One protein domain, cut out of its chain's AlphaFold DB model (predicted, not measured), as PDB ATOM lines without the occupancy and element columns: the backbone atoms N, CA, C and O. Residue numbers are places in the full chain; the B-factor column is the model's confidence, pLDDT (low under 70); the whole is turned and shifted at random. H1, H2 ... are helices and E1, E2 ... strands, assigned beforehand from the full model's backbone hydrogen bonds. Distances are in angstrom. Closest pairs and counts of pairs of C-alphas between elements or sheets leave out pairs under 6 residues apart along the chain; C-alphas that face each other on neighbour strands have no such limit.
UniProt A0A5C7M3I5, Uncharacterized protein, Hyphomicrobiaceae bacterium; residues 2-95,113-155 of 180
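This is residues 2 to 95 and 113 to 155 of the 180 residues of an uncharacterized protein of Hyphomicrobiaceae bacterium (UniProt A0A5C7M3I5). A long, bending two-stranded ribbon, E1 and E2 beside E3 and E4, reaches out at one end with the hairpin of E2 and E3; at its base E5 joins E1 and E4 in a small sheet, with H3 over E1. A helical hairpin of H1 and H2 rises from that base, and on its other side a loose cluster of H4, H5 and H6 gathers near H1, with H6 and the tail after it making the opposite end. The printed part has 137 residues with six named helices and five named strands, in the order E1 E2 E3 E4 H1 H2 E5 H3 H4 H5 H6, and the class is mixed, helices and strands. The sheet E1 - E4 - E5 and the sheet E2 - E3 are both antiparallel. The whole is loose, with a radius of gyration of the C-alphas of 18.6 A, and spans 69 by 27 by 25 A.

E1, residues 2 to 6, runs on into E2, residues 9 to 13, across a break of 2 residues at 46 degrees. E3, residues 18 to 22, forms a hairpin with E2, antiparallel at 150 degrees, with N 11 and O 20 at 2.8 A. E3 runs on into E4, residues 25 to 29, across a break of 2 residues at 40 degrees. E4 is the inner strand of its sheet and antiparallel to E1 at 157 degrees, with N 4 and O 27 at 2.9 A. Its other neighbour is E5, residues 66 to 69, antiparallel at 164 degrees, with N 28 and O 68 at 2.8 A. H1, residues 33 to 43, is the hub, touching three helices. It forms a helical hairpin with H2, residues 55 to 65: they touch at a steep tilt of 39 degrees, opposite ways, and their closest C-alphas, those of Ser 35 and Cys 64, are 4.8 A apart. H2 only grazes the sheet of E1, E4 and E5, with its residues 62 to 65. H3, residues 80 to 91, is on this sheet and runs along the strands, over E1, at 3 degrees on the local plane, which is fitted to just 6 C-alphas; its height over the sheet is 9.9 A. H2 and H3 are near each other. H4, residues 115 to 124, touches H1 at a tilt of 37 degrees, only just steep, opposite ways; the closest C-alphas, of Ser 37 and Thr 115, are 5.6 A apart. H5, residues 129 to 133, touches H1, with the C-alphas of Leu 33 and Gln 132 closest at 5.0 A. H6, residues 136 to 150, is close to H4 but not clearly touching, with the C-alphas of Trp 121 and Ile 143 closest at 6.7 A. In H1, H2, H3, H4 and H6 every O i to N i+4 pair is within hydrogen-bond range; in H5 it is 0 of 1, beside 2 of 2 O i to N i+3 pairs.

E1 begins at C-alpha 2, at (103.522, 140.836, 116.866), and measures 12.8 A; E2 measures 12.4 A, E3 12.8 A, E4 13.3 A and E5 7.2 A. H1 is 15.3 A long, H2 15.5 A, H3 16.6 A, H4 14.1 A and H5 8.3 A. H1 begins at C-alpha 33, at (99.668, 143.718, 131.112). H6 is 21.1 A long and ends at C-alpha 150, at (109.446, 160.725, 141.946).

The two C-alphas farthest apart, those of Ser 17 and Lys 155, are 70.4 A apart. Residues 96 to 112 are not printed, and C-alphas 95 and 113 are 20.7 A apart across this cut, which lies in the link from H3 to H4. Of the links that are printed whole, the one from H1 to H2, 11 residues, is long. The mean pLDDT of the printed part is 88.3; residues 93 to 95 and 151 to 155 of the model are under 70.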
ATOM      1  N   LEU A   2     102.906 141.833 117.733       93.00
ATOM      2  CA  LEU A   2     103.522 140.836 116.866       93.00
ATOM      3  C   LEU A   2     102.463 140.277 115.918       93.00
ATOM      4  O   LEU A   2     101.386 139.889 116.364       93.00
ATOM      5  N   ARG A   3     102.774 140.217 114.621       94.69
ATOM      6  CA  ARG A   3     101.945 139.533 113.625       94.69
ATOM      7  C   ARG A   3     102.695 138.308 113.125       94.69
ATOM      8  O   ARG A   3     103.738 138.455 112.496       94.69
ATOM      9  N   LEU A   4     102.157 137.128 113.402       93.00
ATOM     10  CA  LEU A   4     102.691 135.858 112.921       93.00
ATOM     11  C   LEU A   4     101.921 135.396 111.693       93.00
ATOM     12  O   LEU A   4     100.713 135.619 111.594       93.00
ATOM     13  N   GLN A   5     102.630 134.739 110.780       91.19
ATOM     14  CA  GLN A   5     102.032 134.023 109.660       91.19
ATOM     15  C   GLN A   5     102.146 132.526 109.919       91.19
ATOM     16  O   GLN A   5     103.238 132.008 110.146       91.19
ATOM     17  N   ILE A   6     101.012 131.838 109.876       88.88
ATOM     18  CA  ILE A   6     100.965 130.382 109.885       88.88
ATOM     19  C   ILE A   6     100.966 129.938 108.429       88.88
ATOM     20  O   ILE A   6     100.058 130.275 107.667       88.88
ATOM     21  N   ALA A   7     102.020 129.229 108.026       83.69
ATOM     22  CA  ALA A   7     102.103 128.666 106.690       83.69
ATOM     23  C   ALA A   7     101.082 127.535 106.549       83.69
ATOM     24  O   ALA A   7     101.011 126.652 107.405       83.69
ATOM     25  N   GLY A   8     100.320 127.556 105.458       81.94
ATOM     26  CA  GLY A   8      99.440 126.447 105.121       81.94
ATOM     27  C   GLY A   8     100.260 125.228 104.710       81.94
ATOM     28  O   GLY A   8     101.263 125.366 104.005       81.94
ATOM     29  N   GLN A   9      99.860 124.049 105.172       78.19
ATOM     30  CA  GLN A   9     100.568 122.797 104.908       78.19
ATOM     31  C   GLN A   9      99.572 121.677 104.637       78.19
ATOM     32  O   GLN A   9      98.523 121.605 105.267       78.19
ATOM     33  N   GLU A  10      99.911 120.794 103.707       80.94
ATOM     34  CA  GLU A  10      99.139 119.591 103.427       80.94
ATOM     35  C   GLU A  10      99.850 118.406 104.085       80.94
ATOM     36  O   GLU A  10     100.998 118.096 103.764       80.94
ATOM     37  N   LEU A  11      99.187 117.785 105.057       79.50
ATOM     38  CA  LEU A  11      99.707 116.651 105.810       79.50
ATOM     39  C   LEU A  11      98.994 115.387 105.359       79.50
ATOM     40  O   LEU A  11      97.766 115.335 105.338       79.50
ATOM     41  N   PHE A  12      99.756 114.352 105.027       81.75
ATOM     42  CA  PHE A  12      99.189 113.035 104.787       81.75
ATOM     43  C   PHE A  12      99.006 112.311 106.123       81.75
ATOM     44  O   PHE A  12      99.979 112.072 106.837       81.75
ATOM     45  N   ASP A  13      97.765 111.977 106.466       81.00
ATOM     46  CA  ASP A  13      97.444 111.149 107.624       81.00
ATOM     47  C   ASP A  13      97.492 109.671 107.214       81.00
ATOM     48  O   ASP A  13      96.627 109.178 106.490       81.00
ATOM     49  N   GLU A  14      98.516 108.951 107.678       82.44
ATOM     50  CA  GLU A  14      98.712 107.530 107.368       82.44
ATOM     51  C   GLU A  14      97.584 106.636 107.905       82.44
ATOM     52  O   GLU A  14      97.281 105.606 107.300       82.44
ATOM     53  N   ALA A  15      96.931 107.018 109.010       83.56
ATOM     54  CA  ALA A  15      95.880 106.211 109.625       83.56
ATOM     55  C   ALA A  15      94.583 106.244 108.808       83.56
ATOM     56  O   ALA A  15      93.876 105.238 108.719       83.56
ATOM     57  N   THR A  16      94.275 107.389 108.199       85.69
ATOM     58  CA  THR A  16      93.074 107.574 107.373       85.69
ATOM     59  C   THR A  16      93.361 107.508 105.873       85.69
ATOM     60  O   THR A  16      92.428 107.374 105.082       85.69
ATOM     61  N   SER A  17      94.638 107.537 105.473       87.12
ATOM     62  CA  SER A  17      95.090 107.663 104.081       87.12
ATOM     63  C   SER A  17      94.506 108.891 103.367       87.12
ATOM     64  O   SER A  17      94.239 108.850 102.163       87.12
ATOM     65  N   LEU A  18      94.290 109.982 104.108       84.25
ATOM     66  CA  LEU A  18      93.742 111.240 103.602       84.25
ATOM     67  C   LEU A  18      94.736 112.387 103.781       84.25
ATOM     68  O   LEU A  18      95.522 112.420 104.726       84.25
ATOM     69  N   PHE A  19      94.661 113.360 102.878       81.44
ATOM     70  CA  PHE A  19      95.371 114.622 103.029       81.44
ATOM     71  C   PHE A  19      94.534 115.583 103.874       81.44
ATOM     72  O   PHE A  19      93.385 115.879 103.548       81.44
ATOM     73  N   THR A  20      95.116 116.064 104.969       75.75
ATOM     74  CA  THR A  20      94.557 117.118 105.813       75.75
ATOM     75  C   THR A  20      95.244 118.430 105.475       75.75
ATOM     76  O   THR A  20      96.471 118.524 105.503       75.75
ATOM     77  N   VAL A  21      94.454 119.456 105.165       76.00
ATOM     78  CA  VAL A  21      94.970 120.789 104.850       76.00
ATOM     79  C   VAL A  21      94.951 121.640 106.113       76.00
ATOM     80  O   VAL A  21      93.897 121.905 106.688       76.00
ATOM     81  N   ILE A  22      96.125 122.088 106.541       75.38
ATOM     82  CA  ILE A  22      96.274 123.195 107.478       75.38
ATOM     83  C   ILE A  22      96.161 124.473 106.657       75.38
ATOM     84  O   ILE A  22      97.014 124.756 105.815       75.38
ATOM     85  N   GLU A  23      95.098 125.238 106.886       78.75
ATOM     86  CA  GLU A  23      94.916 126.532 106.233       78.75
ATOM     87  C   GLU A  23      95.981 127.532 106.692       78.75
ATOM     88  O   GLU A  23      96.354 127.588 107.868       78.75
ATOM     89  N   ALA A  24      96.478 128.325 105.742       86.81
ATOM     90  CA  ALA A  24      97.339 129.453 106.056       86.81
ATOM     91  C   ALA A  24      96.526 130.533 106.777       86.81
ATOM     92  O   ALA A  24      95.372 130.775 106.430       86.81
ATOM     93  N   GLY A  25      97.146 131.232 107.722       89.50
ATOM     94  CA  GLY A  25      96.468 132.305 108.441       89.50
ATOM     95  C   GLY A  25      97.422 133.218 109.187       89.50
ATOM     96  O   GLY A  25      98.645 133.159 109.024       89.50
ATOM     97  N   HIS A  26      96.857 134.102 109.993       93.56
ATOM     98  CA  HIS A  26      97.587 135.087 110.762       93.56
ATOM     99  C   HIS A  26      97.110 135.148 112.208       93.56
ATOM    100  O   HIS A  26      95.927 135.045 112.518       93.56
ATOM    101  N   ILE A  27      98.069 135.387 113.096       95.31
ATOM    102  CA  ILE A  27      97.809 135.584 114.517       95.31
ATOM    103  C   ILE A  27      98.390 136.943 114.897       95.31
ATOM    104  O   ILE A  27      99.583 137.198 114.705       95.31
ATOM    105  N   LEU A  28      97.543 137.824 115.421       96.62
ATOM    106  CA  LEU A  28      97.952 139.077 116.039       96.62
ATOM    107  C   LEU A  28      98.065 138.865 117.545       96.62
ATOM    108  O   LEU A  28      97.107 138.443 118.192       96.62
ATOM    109  N   MET A  29      99.229 139.176 118.105       96.50
ATOM    110  CA  MET A  29      99.534 138.926 119.510       96.50
ATOM    111  C   MET A  29     100.173 140.141 120.176       96.50
ATOM    112  O   MET A  29     100.890 140.924 119.542       96.50
ATOM    113  N   GLU A  30      99.985 140.264 121.485       96.75
ATOM    114  CA  GLU A  30     100.686 141.248 122.297       96.75
ATOM    115  C   GLU A  30     101.076 140.706 123.676       96.75
ATOM    116  O   GLU A  30     100.269 140.172 124.443       96.75
ATOM    117  N   HIS A  31     102.346 140.921 124.014       95.25
ATOM    118  CA  HIS A  31     102.880 140.690 125.346       95.25
ATOM    119  C   HIS A  31     102.564 141.937 126.172       95.25
ATOM    120  O   HIS A  31     103.320 142.896 126.129       95.25
ATOM    121  N   SER A  32     101.426 141.971 126.863       96.56
ATOM    122  CA  SER A  32     100.885 143.158 127.536       96.56
ATOM    123  C   SER A  32     100.545 142.872 128.995       96.56
ATOM    124  O   SER A  32     100.578 141.725 129.441       96.56
ATOM    125  N   LEU A  33     100.185 143.911 129.755       97.44
ATOM    126  CA  LEU A  33      99.668 143.718 131.112       97.44
ATOM    127  C   LEU A  33      98.321 142.980 131.101       97.44
ATOM    128  O   LEU A  33      98.039 142.226 132.028       97.44
ATOM    129  N   VAL A  34      97.519 143.142 130.044       98.00
ATOM    130  CA  VAL A  34      96.260 142.398 129.875       98.00
ATOM    131  C   VAL A  34      96.532 140.901 129.757       98.00
ATOM    132  O   VAL A  34      95.968 140.121 130.520       98.00
ATOM    133  N   SER A  35      97.430 140.494 128.854       97.19
ATOM    134  CA  SER A  35      97.757 139.075 128.676       97.19
ATOM    135  C   SER A  35      98.444 138.480 129.906       97.19
ATOM    136  O   SER A  35      98.181 137.334 130.264       97.19
ATOM    137  N   LEU A  36      99.251 139.280 130.613       96.44
ATOM    138  CA  LEU A  36      99.793 138.931 131.928       96.44
ATOM    139  C   LEU A  36      98.688 138.665 132.961       96.44
ATOM    140  O   LEU A  36      98.702 137.629 133.617       96.44
ATOM    141  N   SER A  37      97.715 139.571 133.073       97.31
ATOM    142  CA  SER A  37      96.621 139.495 134.047       97.31
ATOM    143  C   SER A  37      95.703 138.298 133.810       97.31
ATOM    144  O   SER A  37      95.358 137.607 134.764       97.31
ATOM    145  N   LEU A  38      95.372 137.997 132.550       97.62
ATOM    146  CA  LEU A  38      94.592 136.807 132.194       97.62
ATOM    147  C   LEU A  38      95.296 135.515 132.622       97.62
ATOM    148  O   LEU A  38      94.667 134.611 133.171       97.62
ATOM    149  N   TRP A  39      96.606 135.439 132.393       97.62
ATOM    150  CA  TRP A  39      97.389 134.260 132.735       97.62
ATOM    151  C   TRP A  39      97.546 134.080 134.247       97.62
ATOM    152  O   TRP A  39      97.331 132.980 134.754       97.62
ATOM    153  N   GLU A  40      97.873 135.148 134.982       95.94
ATOM    154  CA  GLU A  40      98.004 135.079 136.444       95.94
ATOM    155  C   GLU A  40      96.669 134.716 137.106       95.94
ATOM    156  O   GLU A  40      96.654 133.908 138.031       95.94
ATOM    157  N   ALA A  41      95.543 135.219 136.586       96.12
ATOM    158  CA  ALA A  41      94.213 134.837 137.056       96.12
ATOM    159  C   ALA A  41      93.886 133.356 136.791       96.12
ATOM    160  O   ALA A  41      93.184 132.735 137.582       96.12
ATOM    161  N   LYS A  42      94.392 132.779 135.690       96.25
ATOM    162  CA  LYS A  42      94.184 131.361 135.351       96.25
ATOM    163  C   LYS A  42      95.023 130.422 136.217       96.25
ATOM    164  O   LYS A  42      94.544 129.359 136.600       96.25
ATOM    165  N   HIS A  43      96.284 130.773 136.457       94.94
ATOM    166  CA  HIS A  43      97.247 129.879 137.107       94.94
ATOM    167  C   HIS A  43      97.486 130.183 138.588       94.94
ATOM    168  O   HIS A  43      98.145 129.383 139.243       94.94
ATOM    169  N   GLU A  44      96.992 131.312 139.106       92.88
ATOM    170  CA  GLU A  44      97.177 131.767 140.495       92.88
ATOM    171  C   GLU A  44      98.657 131.866 140.915       92.88
ATOM    172  O   GLU A  44      99.029 131.746 142.084       92.88
ATOM    173  N   VAL A  45      99.532 132.096 139.936       89.50
ATOM    174  CA  VAL A  45     100.982 132.207 140.107       89.50
ATOM    175  C   VAL A  45     101.445 133.483 139.428       89.50
ATOM    176  O   VAL A  45     100.935 133.860 138.379       89.50
ATOM    177  N   ALA A  46     102.446 134.142 140.006       88.75
ATOM    178  CA  ALA A  46     103.024 135.333 139.408       88.75
ATOM    179  C   ALA A  46     103.911 134.995 138.209       88.75
ATOM    180  O   ALA A  46     104.889 134.244 138.325       88.75
ATOM    181  N   PHE A  47     103.634 135.620 137.071       88.62
ATOM    182  CA  PHE A  47     104.340 135.345 135.828       88.62
ATOM    183  C   PHE A  47     105.789 135.846 135.868       88.62
ATOM    184  O   PHE A  47     106.696 135.168 135.392       88.62
ATOM    185  N   LEU A  48     106.046 137.004 136.480       85.06
ATOM    186  CA  LEU A  48     107.401 137.564 136.634       85.06
ATOM    187  C   LEU A  48     108.137 137.015 137.874       85.06
ATOM    188  O   LEU A  48     109.164 137.554 138.292       85.06
ATOM    189  N   GLY A  49     107.598 135.962 138.496       78.81
ATOM    190  CA  GLY A  49     108.203 135.281 139.634       78.81
ATOM    191  C   GLY A  49     109.416 134.420 139.263       78.81
ATOM    192  O   GLY A  49     109.738 134.206 138.098       78.81
ATOM    193  N   LYS A  50     110.078 133.882 140.294       73.69
ATOM    194  CA  LYS A  50     111.224 132.962 140.153       73.69
ATOM    195  C   LYS A  50     110.828 131.516 139.842       73.69
ATOM    196  O   LYS A  50     111.705 130.684 139.653       73.69
ATOM    197  N   VAL A  51     109.533 131.209 139.882       79.50
ATOM    198  CA  VAL A  51     109.020 129.862 139.628       79.50
ATOM    199  C   VAL A  51     109.160 129.573 138.136       79.50
ATOM    200  O   VAL A  51     108.700 130.360 137.303       79.50
ATOM    201  N   GLU A  52     109.826 128.466 137.808       84.81
ATOM    202  CA  GLU A  52     109.893 127.977 136.433       84.81
ATOM    203  C   GLU A  52     108.493 127.595 135.956       84.81
ATOM    204  O   GLU A  52     107.710 126.998 136.694       84.81
ATOM    205  N   LYS A  53     108.172 127.981 134.721       89.31
ATOM    206  CA  LYS A  53     106.872 127.701 134.115       89.31
ATOM    207  C   LYS A  53     106.942 126.371 133.391       89.31
ATOM    208  O   LYS A  53     107.932 126.101 132.711       89.31
ATOM    209  N   THR A  54     105.890 125.574 133.508       93.44
ATOM    210  CA  THR A  54     105.744 124.366 132.694       93.44
ATOM    211  C   THR A  54     105.519 124.734 131.226       93.44
ATOM    212  O   THR A  54     105.137 125.861 130.900       93.44
ATOM    213  N   GLU A  55     105.726 123.781 130.323       90.81
ATOM    214  CA  GLU A  55     105.437 123.974 128.899       90.81
ATOM    215  C   GLU A  55     103.966 124.353 128.666       90.81
ATOM    216  O   GLU A  55     103.675 125.326 127.974       90.81
ATOM    217  N   GLU A  56     103.038 123.671 129.341       93.00
ATOM    218  CA  GLU A  56     101.602 123.975 129.295       93.00
ATOM    219  C   GLU A  56     101.303 125.419 129.715       93.00
ATOM    220  O   GLU A  56     100.548 126.125 129.047       93.00
ATOM    221  N   GLN A  57     101.945 125.880 130.789       93.94
ATOM    222  CA  GLN A  57     101.838 127.251 131.276       93.94
ATOM    223  C   GLN A  57     102.359 128.273 130.261       93.94
ATOM    224  O   GLN A  57     101.775 129.346 130.116       93.94
ATOM    225  N   ILE A  58     103.442 127.961 129.547       92.12
ATOM    226  CA  ILE A  58     103.985 128.828 128.492       92.12
ATOM    227  C   ILE A  58     103.019 128.890 127.302       92.12
ATOM    228  O   ILE A  58     102.713 129.978 126.817       92.12
ATOM    229  N   LEU A  59     102.476 127.749 126.870       94.00
ATOM    230  CA  LEU A  59     101.492 127.695 125.786       94.00
ATOM    231  C   LEU A  59     100.203 128.445 126.148       94.00
ATOM    232  O   LEU A  59      99.656 129.182 125.328       94.00
ATOM    233  N   ASP A  60      99.744 128.320 127.393       95.75
ATOM    234  CA  ASP A  60      98.622 129.099 127.915       95.75
ATOM    235  C   ASP A  60      98.905 130.599 127.934       95.75
ATOM    236  O   ASP A  60      98.005 131.404 127.680       95.75
ATOM    237  N   TYR A  61     100.153 130.993 128.179       96.31
ATOM    238  CA  TYR A  61     100.536 132.392 128.080       96.31
ATOM    239  C   TYR A  61     100.411 132.912 126.650       96.31
ATOM    240  O   TYR A  61      99.840 133.981 126.429       96.31
ATOM    241  N   PHE A  62     100.854 132.129 125.665       95.38
ATOM    242  CA  PHE A  62     100.683 132.484 124.259       95.38
ATOM    243  C   PHE A  62      99.208 132.607 123.878       95.38
ATOM    244  O   PHE A  62      98.869 133.542 123.159       95.38
ATOM    245  N   ARG A  63      98.312 131.769 124.428       95.94
ATOM    246  CA  ARG A  63      96.851 131.943 124.265       95.94
ATOM    247  C   ARG A  63      96.390 133.302 124.780       95.94
ATOM    248  O   ARG A  63      95.665 133.999 124.081       95.94
ATOM    249  N   CYS A  64      96.837 133.690 125.972       96.94
ATOM    250  CA  CYS A  64      96.469 134.969 126.583       96.94
ATOM    251  C   CYS A  64      96.996 136.181 125.796       96.94
ATOM    252  O   CYS A  64      96.431 137.264 125.908       96.94
ATOM    253  N   MET A  65      98.076 136.023 125.022       96.94
ATOM    254  CA  MET A  65      98.640 137.082 124.181       96.94
ATOM    255  C   MET A  65      97.856 137.329 122.889       96.94
ATOM    256  O   MET A  65      98.051 138.382 122.286       96.94
ATOM    257  N   ILE A  66      97.016 136.394 122.436       97.00
ATOM    258  CA  ILE A  66      96.284 136.530 121.171       97.00
ATOM    259  C   ILE A  66      95.251 137.651 121.291       97.00
ATOM    260  O   ILE A  66      94.407 137.648 122.182       97.00
ATOM    261  N   LEU A  67      95.320 138.598 120.359       96.50
ATOM    262  CA  LEU A  67      94.342 139.670 120.193       96.50
ATOM    263  C   LEU A  67      93.328 139.309 119.107       96.50
ATOM    264  O   LEU A  67      92.128 139.465 119.303       96.50
ATOM    265  N   GLU A  68      93.823 138.818 117.970       95.62
ATOM    266  CA  GLU A  68      93.024 138.464 116.796       95.62
ATOM    267  C   GLU A  68      93.659 137.251 116.103       95.62
ATOM    268  O   GLU A  68      94.884 137.117 116.065       95.62
ATOM    269  N   THR A  69      92.835 136.357 115.563       93.69
ATOM    270  CA  THR A  69      93.286 135.181 114.808       93.69
ATOM    271  C   THR A  69      92.191 134.730 113.847       93.69
ATOM    272  O   THR A  69      91.016 134.733 114.211       93.69
ATOM    273  N   ASP A  70      92.574 134.331 112.636       91.19
ATOM    274  CA  ASP A  70      91.721 133.596 111.686       91.19
ATOM    275  C   ASP A  70      92.054 132.093 111.647       91.19
ATOM    276  O   ASP A  70      91.408 131.322 110.944       91.19
ATOM    277  N   VAL A  71      93.041 131.669 112.438       87.94
ATOM    278  CA  VAL A  71      93.481 130.279 112.546       87.94
ATOM    279  C   VAL A  71      92.695 129.563 113.642       87.94
ATOM    280  O   VAL A  71      92.726 129.977 114.804       87.94
ATOM    281  N   GLU A  72      92.037 128.458 113.286       85.38
ATOM    282  CA  GLU A  72      91.446 127.523 114.252       85.38
ATOM    283  C   GLU A  72      92.546 126.788 115.029       85.38
ATOM    284  O   GLU A  72      93.486 126.278 114.419       85.38
ATOM    285  N   ASP A  73      92.416 126.734 116.356       87.75
ATOM    286  CA  ASP A  73      93.434 126.240 117.294       87.75
ATOM    287  C   ASP A  73      94.849 126.800 117.012       87.75
ATOM    288  O   ASP A  73      95.770 126.086 116.609       87.75
ATOM    289  N   PRO A  74      95.046 128.117 117.204       89.50
ATOM    290  CA  PRO A  74      96.252 128.816 116.766       89.50
ATOM    291  C   PRO A  74      97.533 128.313 117.436       89.50
ATOM    292  O   PRO A  74      98.604 128.417 116.848       89.50
ATOM    293  N   ILE A  75      97.443 127.772 118.653       91.69
ATOM    294  CA  ILE A  75      98.617 127.346 119.423       91.69
ATOM    295  C   ILE A  75      99.169 126.012 118.938       91.69
ATOM    296  O   ILE A  75     100.386 125.869 118.862       91.69
ATOM    297  N   SER A  76      98.309 125.052 118.584       88.12
ATOM    298  CA  SER A  76      98.772 123.751 118.080       88.12
ATOM    299  C   SER A  76      99.438 123.853 116.707       88.12
ATOM    300  O   SER A  76     100.234 122.993 116.341       88.12
ATOM    301  N   LYS A  77      99.159 124.933 115.969       88.25
ATOM    302  CA  LYS A  77      99.707 125.217 114.637       88.25
ATOM    303  C   LYS A  77     100.975 126.085 114.652       88.25
ATOM    304  O   LYS A  77     101.472 126.459 113.588       88.25
ATOM    305  N   LEU A  78     101.519 126.431 115.823       89.56
ATOM    306  CA  LEU A  78     102.783 127.169 115.912       89.56
ATOM    307  C   LEU A  78     103.969 126.253 115.580       89.56
ATOM    308  O   LEU A  78     104.210 125.264 116.266       89.56
ATOM    309  N   SER A  79     104.752 126.615 114.558       90.12
ATOM    310  CA  SER A  79     106.035 125.966 114.282       90.12
ATOM    311  C   SER A  79     107.109 126.383 115.294       90.12
ATOM    312  O   SER A  79     106.964 127.377 116.013       90.12
ATOM    313  N   SER A  80     108.234 125.667 115.317       89.25
ATOM    314  CA  SER A  80     109.382 126.022 116.160       89.25
ATOM    315  C   SER A  80     109.924 127.427 115.862       89.25
ATOM    316  O   SER A  80     110.303 128.147 116.784       89.25
ATOM    317  N   GLU A  81     109.902 127.860 114.600       91.12
ATOM    318  CA  GLU A  81     110.295 129.215 114.198       91.12
ATOM    319  C   GLU A  81     109.317 130.270 114.728       91.12
ATOM    320  O   GLU A  81     109.737 131.341 115.176       91.12
ATOM    321  N   ASN A  82     108.016 129.964 114.735       92.06
ATOM    322  CA  ASN A  82     107.008 130.854 115.309       92.06
ATOM    323  C   ASN A  82     107.214 131.010 116.817       92.06
ATOM    324  O   ASN A  82     107.192 132.131 117.323       92.06
ATOM    325  N   LEU A  83     107.481 129.912 117.528       91.69
ATOM    326  CA  LEU A  83     107.782 129.942 118.963       91.69
ATOM    327  C   LEU A  83     109.038 130.775 119.257       91.69
ATOM    328  O   LEU A  83     109.017 131.617 120.157       91.69
ATOM    329  N   ALA A  84     110.100 130.605 118.462       90.88
ATOM    330  CA  ALA A  84     111.314 131.411 118.577       90.88
ATOM    331  C   ALA A  84     111.032 132.904 118.341       90.88
ATOM    332  O   ALA A  84     111.490 133.748 119.111       90.88
ATOM    333  N   THR A  85     110.210 133.228 117.340       92.31
ATOM    334  CA  THR A  85     109.801 134.607 117.026       92.31
ATOM    335  C   THR A  85     109.001 135.236 118.171       92.31
ATOM    336  O   THR A  85     109.239 136.387 118.538       92.31
ATOM    337  N   ILE A  86     108.070 134.488 118.778       92.69
ATOM    338  CA  ILE A  86     107.309 134.947 119.950       92.69
ATOM    339  C   ILE A  86     108.255 135.216 121.120       92.69
ATOM    340  O   ILE A  86     108.167 136.264 121.763       92.69
ATOM    341  N   GLN A  87     109.174 134.288 121.391       89.31
ATOM    342  CA  GLN A  87     110.124 134.418 122.487       89.31
ATOM    343  C   GLN A  87     111.064 135.613 122.282       89.31
ATOM    344  O   GLN A  87     111.312 136.366 123.224       89.31
ATOM    345  N   GLU A  88     111.564 135.825 121.066       90.06
ATOM    346  CA  GLU A  88     112.363 137.002 120.719       90.06
ATOM    347  C   GLU A  88     111.560 138.290 120.924       90.06
ATOM    348  O   GLU A  88     112.035 139.218 121.578       90.06
ATOM    349  N   TYR A  89     110.311 138.323 120.450       91.12
ATOM    350  CA  TYR A  89     109.425 139.472 120.606       91.12
ATOM    351  C   TYR A  89     109.164 139.827 122.075       91.12
ATOM    352  O   TYR A  89     109.279 140.994 122.449       91.12
ATOM    353  N   MET A  90     108.866 138.838 122.922       87.19
ATOM    354  CA  MET A  90     108.649 139.049 124.360       87.19
ATOM    355  C   MET A  90     109.889 139.608 125.063       87.19
ATOM    356  O   MET A  90     109.785 140.465 125.945       87.19
ATOM    357  N   ASN A  91     111.071 139.132 124.668       82.31
ATOM    358  CA  ASN A  91     112.345 139.577 125.229       82.31
ATOM    359  C   ASN A  91     112.841 140.890 124.611       82.31
ATOM    360  O   ASN A  91     113.771 141.505 125.142       82.31
ATOM    361  N   ALA A  92     112.227 141.352 123.520       79.69
ATOM    362  CA  ALA A  92     112.612 142.594 122.888       79.69
ATOM    363  C   ALA A  92     112.387 143.766 123.864       79.69
ATOM    364  O   ALA A  92     111.316 143.902 124.475       79.69
ATOM    365  N   PRO A  93     113.371 144.670 124.014       66.06
ATOM    366  CA  PRO A  93     113.247 145.803 124.923       66.06
ATOM    367  C   PRO A  93     112.116 146.755 124.508       66.06
ATOM    368  O   PRO A  93     111.611 147.487 125.357       66.06
ATOM    369  N   ASN A  94     111.716 146.745 123.221       62.97
ATOM    370  CA  ASN A  94     110.614 147.516 122.620       62.97
ATOM    371  C   ASN A  94     110.586 149.010 123.005       62.97
ATOM    372  O   ASN A  94     109.557 149.684 122.925       62.97
ATOM    373  N   THR A  95     111.739 149.541 123.417       55.41
ATOM    374  CA  THR A  95     111.958 150.931 123.806       55.41
ATOM    375  C   THR A  95     113.380 151.341 123.432       55.41
ATOM    376  O   THR A  95     114.310 150.541 123.502       55.41
ATOM    377  N   ILE A 113     106.559 140.239 141.784       85.19
ATOM    378  CA  ILE A 113     105.831 141.241 140.999       85.19
ATOM    379  C   ILE A 113     104.610 140.551 140.394       85.19
ATOM    380  O   ILE A 113     104.777 139.683 139.541       85.19
ATOM    381  N   THR A 114     103.418 140.936 140.847       90.56
ATOM    382  CA  THR A 114     102.130 140.510 140.281       90.56
ATOM    383  C   THR A 114     101.511 141.628 139.447       90.56
ATOM    384  O   THR A 114     101.928 142.792 139.515       90.56
ATOM    385  N   THR A 115     100.488 141.291 138.676       94.38
ATOM    386  CA  THR A 115      99.702 142.240 137.884       94.38
ATOM    387  C   THR A 115      99.041 143.320 138.738       94.38
ATOM    388  O   THR A 115      99.084 144.489 138.354       94.38
ATOM    389  N   GLU A 116      98.532 143.006 139.932       93.31
ATOM    390  CA  GLU A 116      97.960 144.002 140.852       93.31
ATOM    391  C   GLU A 116      99.005 145.012 141.320       93.31
ATOM    392  O   GLU A 116      98.706 146.201 141.435       93.31
ATOM    393  N   LEU A 117     100.245 144.568 141.555       92.06
ATOM    394  CA  LEU A 117     101.333 145.476 141.912       92.06
ATOM    395  C   LEU A 117     101.668 146.426 140.753       92.06
ATOM    396  O   LEU A 117     101.923 147.611 140.980       92.06
ATOM    397  N   ILE A 118     101.619 145.933 139.512       93.12
ATOM    398  CA  ILE A 118     101.814 146.765 138.320       93.12
ATOM    399  C   ILE A 118     100.664 147.774 138.174       93.12
ATOM    400  O   ILE A 118     100.931 148.961 137.973       93.12
ATOM    401  N   TYR A 119      99.407 147.356 138.353       97.12
ATOM    402  CA  TYR A 119      98.256 148.268 138.346       97.12
ATOM    403  C   TYR A 119      98.323 149.305 139.471       97.12
ATOM    404  O   TYR A 119      98.044 150.483 139.239       97.12
ATOM    405  N   TYR A 120      98.763 148.912 140.666       94.94
ATOM    406  CA  TYR A 120      99.031 149.844 141.758       94.94
ATOM    407  C   TYR A 120     100.046 150.915 141.341       94.94
ATOM    408  O   TYR A 120      99.805 152.102 141.565       94.94
ATOM    409  N   TRP A 121     101.157 150.538 140.696       92.81
ATOM    410  CA  TRP A 121     102.128 151.513 140.191       92.81
ATOM    411  C   TRP A 121     101.546 152.422 139.114       92.81
ATOM    412  O   TRP A 121     101.863 153.611 139.100       92.81
ATOM    413  N   MET A 122     100.682 151.899 138.238       94.94
ATOM    414  CA  MET A 122      99.993 152.727 137.251       94.94
ATOM    415  C   MET A 122      99.155 153.811 137.931       94.94
ATOM    416  O   MET A 122      99.306 154.984 137.604       94.94
ATOM    417  N   VAL A 123      98.362 153.450 138.942       95.88
ATOM    418  CA  VAL A 123      97.567 154.417 139.714       95.88
ATOM    419  C   VAL A 123      98.465 155.400 140.471       95.88
ATOM    420  O   VAL A 123      98.288 156.609 140.359       95.88
ATOM    421  N   ALA A 124      99.474 154.906 141.195       91.50
ATOM    422  CA  ALA A 124     100.365 155.733 142.013       91.50
ATOM    423  C   ALA A 124     101.162 156.763 141.192       91.50
ATOM    424  O   ALA A 124     101.488 157.845 141.686       91.50
ATOM    425  N   PHE A 125     101.481 156.433 139.939       91.88
ATOM    426  CA  PHE A 125     102.200 157.311 139.017       91.88
ATOM    427  C   PHE A 125     101.286 158.035 138.019       91.88
ATOM    428  O   PHE A 125     101.803 158.719 137.137       91.88
ATOM    429  N   ASN A 126      99.960 157.932 138.167       94.38
ATOM    430  CA  ASN A 126      98.966 158.504 137.250       94.38
ATOM    431  C   ASN A 126      99.193 158.098 135.780       94.38
ATOM    432  O   ASN A 126      99.056 158.910 134.865       94.38
ATOM    433  N   ILE A 127      99.588 156.845 135.552       94.62
ATOM    434  CA  ILE A 127      99.744 156.272 134.216       94.62
ATOM    435  C   ILE A 127      98.346 155.939 133.673       94.62
ATOM    436  O   ILE A 127      97.604 155.217 134.343       94.62
ATOM    437  N   PRO A 128      97.987 156.412 132.466       97.38
ATOM    438  CA  PRO A 128      96.704 156.090 131.846       97.38
ATOM    439  C   PRO A 128      96.523 154.576 131.644       97.38
ATOM    440  O   PRO A 128      97.467 153.888 131.239       97.38
ATOM    441  N   PHE A 129      95.318 154.053 131.905       96.38
ATOM    442  CA  PHE A 129      95.035 152.612 131.817       96.38
ATOM    443  C   PHE A 129      95.159 152.061 130.399       96.38
ATOM    444  O   PHE A 129      95.418 150.876 130.239       96.38
ATOM    445  N   GLU A 130      95.084 152.895 129.366       97.00
ATOM    446  CA  GLU A 130      95.350 152.517 127.977       97.00
ATOM    447  C   GLU A 130      96.756 151.922 127.807       97.00
ATOM    448  O   GLU A 130      96.967 151.078 126.940       97.00
ATOM    449  N   CYS A 131      97.716 152.289 128.667       96.50
ATOM    450  CA  CYS A 131      99.061 151.711 128.653       96.50
ATOM    451  C   CYS A 131      99.087 150.213 129.013       96.50
ATOM    452  O   CYS A 131     100.106 149.565 128.786       96.50
ATOM    453  N   GLN A 132      98.002 149.641 129.552       97.06
ATOM    454  CA  GLN A 132      97.921 148.212 129.874       97.06
ATOM    455  C   GLN A 132      97.994 147.311 128.632       97.06
ATOM    456  O   GLN A 132      98.381 146.151 128.749       97.06
ATOM    457  N   THR A 133      97.642 147.840 127.454       96.62
ATOM    458  CA  THR A 133      97.710 147.132 126.162       96.62
ATOM    459  C   THR A 133      99.044 147.336 125.448       96.62
ATOM    460  O   THR A 133      99.284 146.737 124.403       96.62
ATOM    461  N   TRP A 134      99.929 148.183 125.983       95.12
ATOM    462  CA  TRP A 134     101.276 148.316 125.446       95.12
ATOM    463  C   TRP A 134     102.070 147.036 125.675       95.12
ATOM    464  O   TRP A 134     101.777 146.256 126.582       95.12
ATOM    465  N   HIS A 135     103.150 146.892 124.908       94.38
ATOM    466  CA  HIS A 135     104.153 145.882 125.203       94.38
ATOM    467  C   HIS A 135     104.622 145.992 126.666       94.38
ATOM    468  O   HIS A 135     104.981 147.082 127.125       94.38
ATOM    469  N   LEU A 136     104.673 144.873 127.386       92.19
ATOM    470  CA  LEU A 136     104.893 144.821 128.828       92.19
ATOM    471  C   LEU A 136     106.216 145.488 129.207       92.19
ATOM    472  O   LEU A 136     106.239 146.352 130.082       92.19
ATOM    473  N   ASN A 137     107.300 145.192 128.482       88.75
ATOM    474  CA  ASN A 137     108.601 145.831 128.721       88.75
ATOM    475  C   ASN A 137     108.533 147.359 128.591       88.75
ATOM    476  O   ASN A 137     109.183 148.067 129.359       88.75
ATOM    477  N   ARG A 138     107.706 147.893 127.681       90.50
ATOM    478  CA  ARG A 138     107.517 149.341 127.518       90.50
ATOM    479  C   ARG A 138     106.738 149.951 128.685       90.50
ATOM    480  O   ARG A 138     107.086 151.045 129.130       90.50
ATOM    481  N   LEU A 139     105.728 149.261 129.212       92.25
ATOM    482  CA  LEU A 139     105.016 149.700 130.415       92.25
ATOM    483  C   LEU A 139     105.925 149.668 131.653       92.25
ATOM    484  O   LEU A 139     106.020 150.659 132.375       92.25
ATOM    485  N   LEU A 140     106.648 148.567 131.867       89.44
ATOM    486  CA  LEU A 140     107.589 148.426 132.986       89.44
ATOM    487  C   LEU A 140     108.702 149.484 132.927       89.44
ATOM    488  O   LEU A 140     109.085 150.057 133.947       89.44
ATOM    489  N   THR A 141     109.165 149.809 131.720       87.88
ATOM    490  CA  THR A 141     110.076 150.928 131.437       87.88
ATOM    491  C   THR A 141     109.501 152.260 131.913       87.88
ATOM    492  O   THR A 141     110.172 152.989 132.648       87.88
ATOM    493  N   LEU A 142     108.261 152.583 131.531       89.38
ATOM    494  CA  LEU A 142     107.594 153.817 131.944       89.38
ATOM    495  C   LEU A 142     107.459 153.896 133.471       89.38
ATOM    496  O   LEU A 142     107.853 154.896 134.069       89.38
ATOM    497  N   ILE A 143     106.987 152.818 134.102       89.00
ATOM    498  CA  ILE A 143     106.866 152.692 135.562       89.00
ATOM    499  C   ILE A 143     108.213 152.962 136.243       89.00
ATOM    500  O   ILE A 143     108.287 153.736 137.201       89.00
ATOM    501  N   ARG A 144     109.303 152.388 135.720       84.62
ATOM    502  CA  ARG A 144     110.657 152.602 136.244       84.62
ATOM    503  C   ARG A 144     111.086 154.065 136.137       84.62
ATOM    504  O   ARG A 144     111.638 154.605 137.095       84.62
ATOM    505  N   ILE A 145     110.819 154.723 135.008       83.44
ATOM    506  CA  ILE A 145     111.128 156.148 134.807       83.44
ATOM    507  C   ILE A 145     110.346 157.021 135.793       83.44
ATOM    508  O   ILE A 145     110.950 157.875 136.449       83.44
ATOM    509  N   CYS A 146     109.040 156.782 135.949       85.38
ATOM    510  CA  CYS A 146     108.205 157.482 136.925       85.38
ATOM    511  C   CYS A 146     108.766 157.324 138.344       85.38
ATOM    512  O   CYS A 146     108.999 158.322 139.032       85.38
ATOM    513  N   GLY A 147     109.099 156.092 138.740       83.00
ATOM    514  CA  GLY A 147     109.697 155.798 140.040       83.00
ATOM    515  C   GLY A 147     111.036 156.509 140.271       83.00
ATOM    516  O   GLY A 147     111.281 157.024 141.363       83.00
ATOM    517  N   MET A 148     111.903 156.599 139.258       79.62
ATOM    518  CA  MET A 148     113.175 157.330 139.368       79.62
ATOM    519  C   MET A 148     112.976 158.836 139.552       79.62
ATOM    520  O   MET A 148     113.680 159.459 140.351       79.62
ATOM    521  N   LYS A 149     112.031 159.425 138.811       78.81
ATOM    522  CA  LYS A 149     111.742 160.864 138.867       78.81
ATOM    523  C   LYS A 149     111.082 161.257 140.186       78.81
ATOM    524  O   LYS A 149     111.481 162.261 140.768       78.81
ATOM    525  N   GLN A 150     110.147 160.450 140.689       75.75
ATOM    526  CA  GLN A 150     109.446 160.725 141.946       75.75
ATOM    527  C   GLN A 150     110.364 160.568 143.173       75.75
ATOM    528  O   GLN A 150     110.265 161.343 144.118       75.75
ATOM    529  N   ASN A 151     111.328 159.638 143.126       65.94
ATOM    530  CA  ASN A 151     112.318 159.425 144.194       65.94
ATOM    531  C   ASN A 151     113.554 160.348 144.111       65.94
ATOM    532  O   ASN A 151     114.548 160.116 144.802       65.94
ATOM    533  N   GLY A 152     113.525 161.377 143.256       58.53
ATOM    534  CA  GLY A 152     114.570 162.401 143.189       58.53
ATOM    535  C   GLY A 152     115.910 161.942 142.606       58.53
ATOM    536  O   GLY A 152     116.920 162.577 142.891       58.53
ATOM    537  N   GLY A 153     115.941 160.863 141.808       56.41
ATOM    538  CA  GLY A 153     117.136 160.389 141.100       56.41
ATOM    539  C   GLY A 153     118.369 160.262 141.997       56.41
ATOM    540  O   GLY A 153     119.258 161.113 141.956       56.41
ATOM    541  N   LYS A 154     118.456 159.201 142.813       55.81
ATOM    542  CA  LYS A 154     119.673 158.931 143.594       55.81
ATOM    543  C   LYS A 154     120.882 158.901 142.654       55.81
ATOM    544  O   LYS A 154     120.982 158.021 141.803       55.81
ATOM    545  N   LYS A 155     121.798 159.864 142.807       55.91
ATOM    546  CA  LYS A 155     123.073 159.867 142.082       55.91
ATOM    547  C   LYS A 155     123.802 158.560 142.387       55.91
ATOM    548  O   LYS A 155     123.957 158.210 143.557       55.91
TER     549      LYS A 155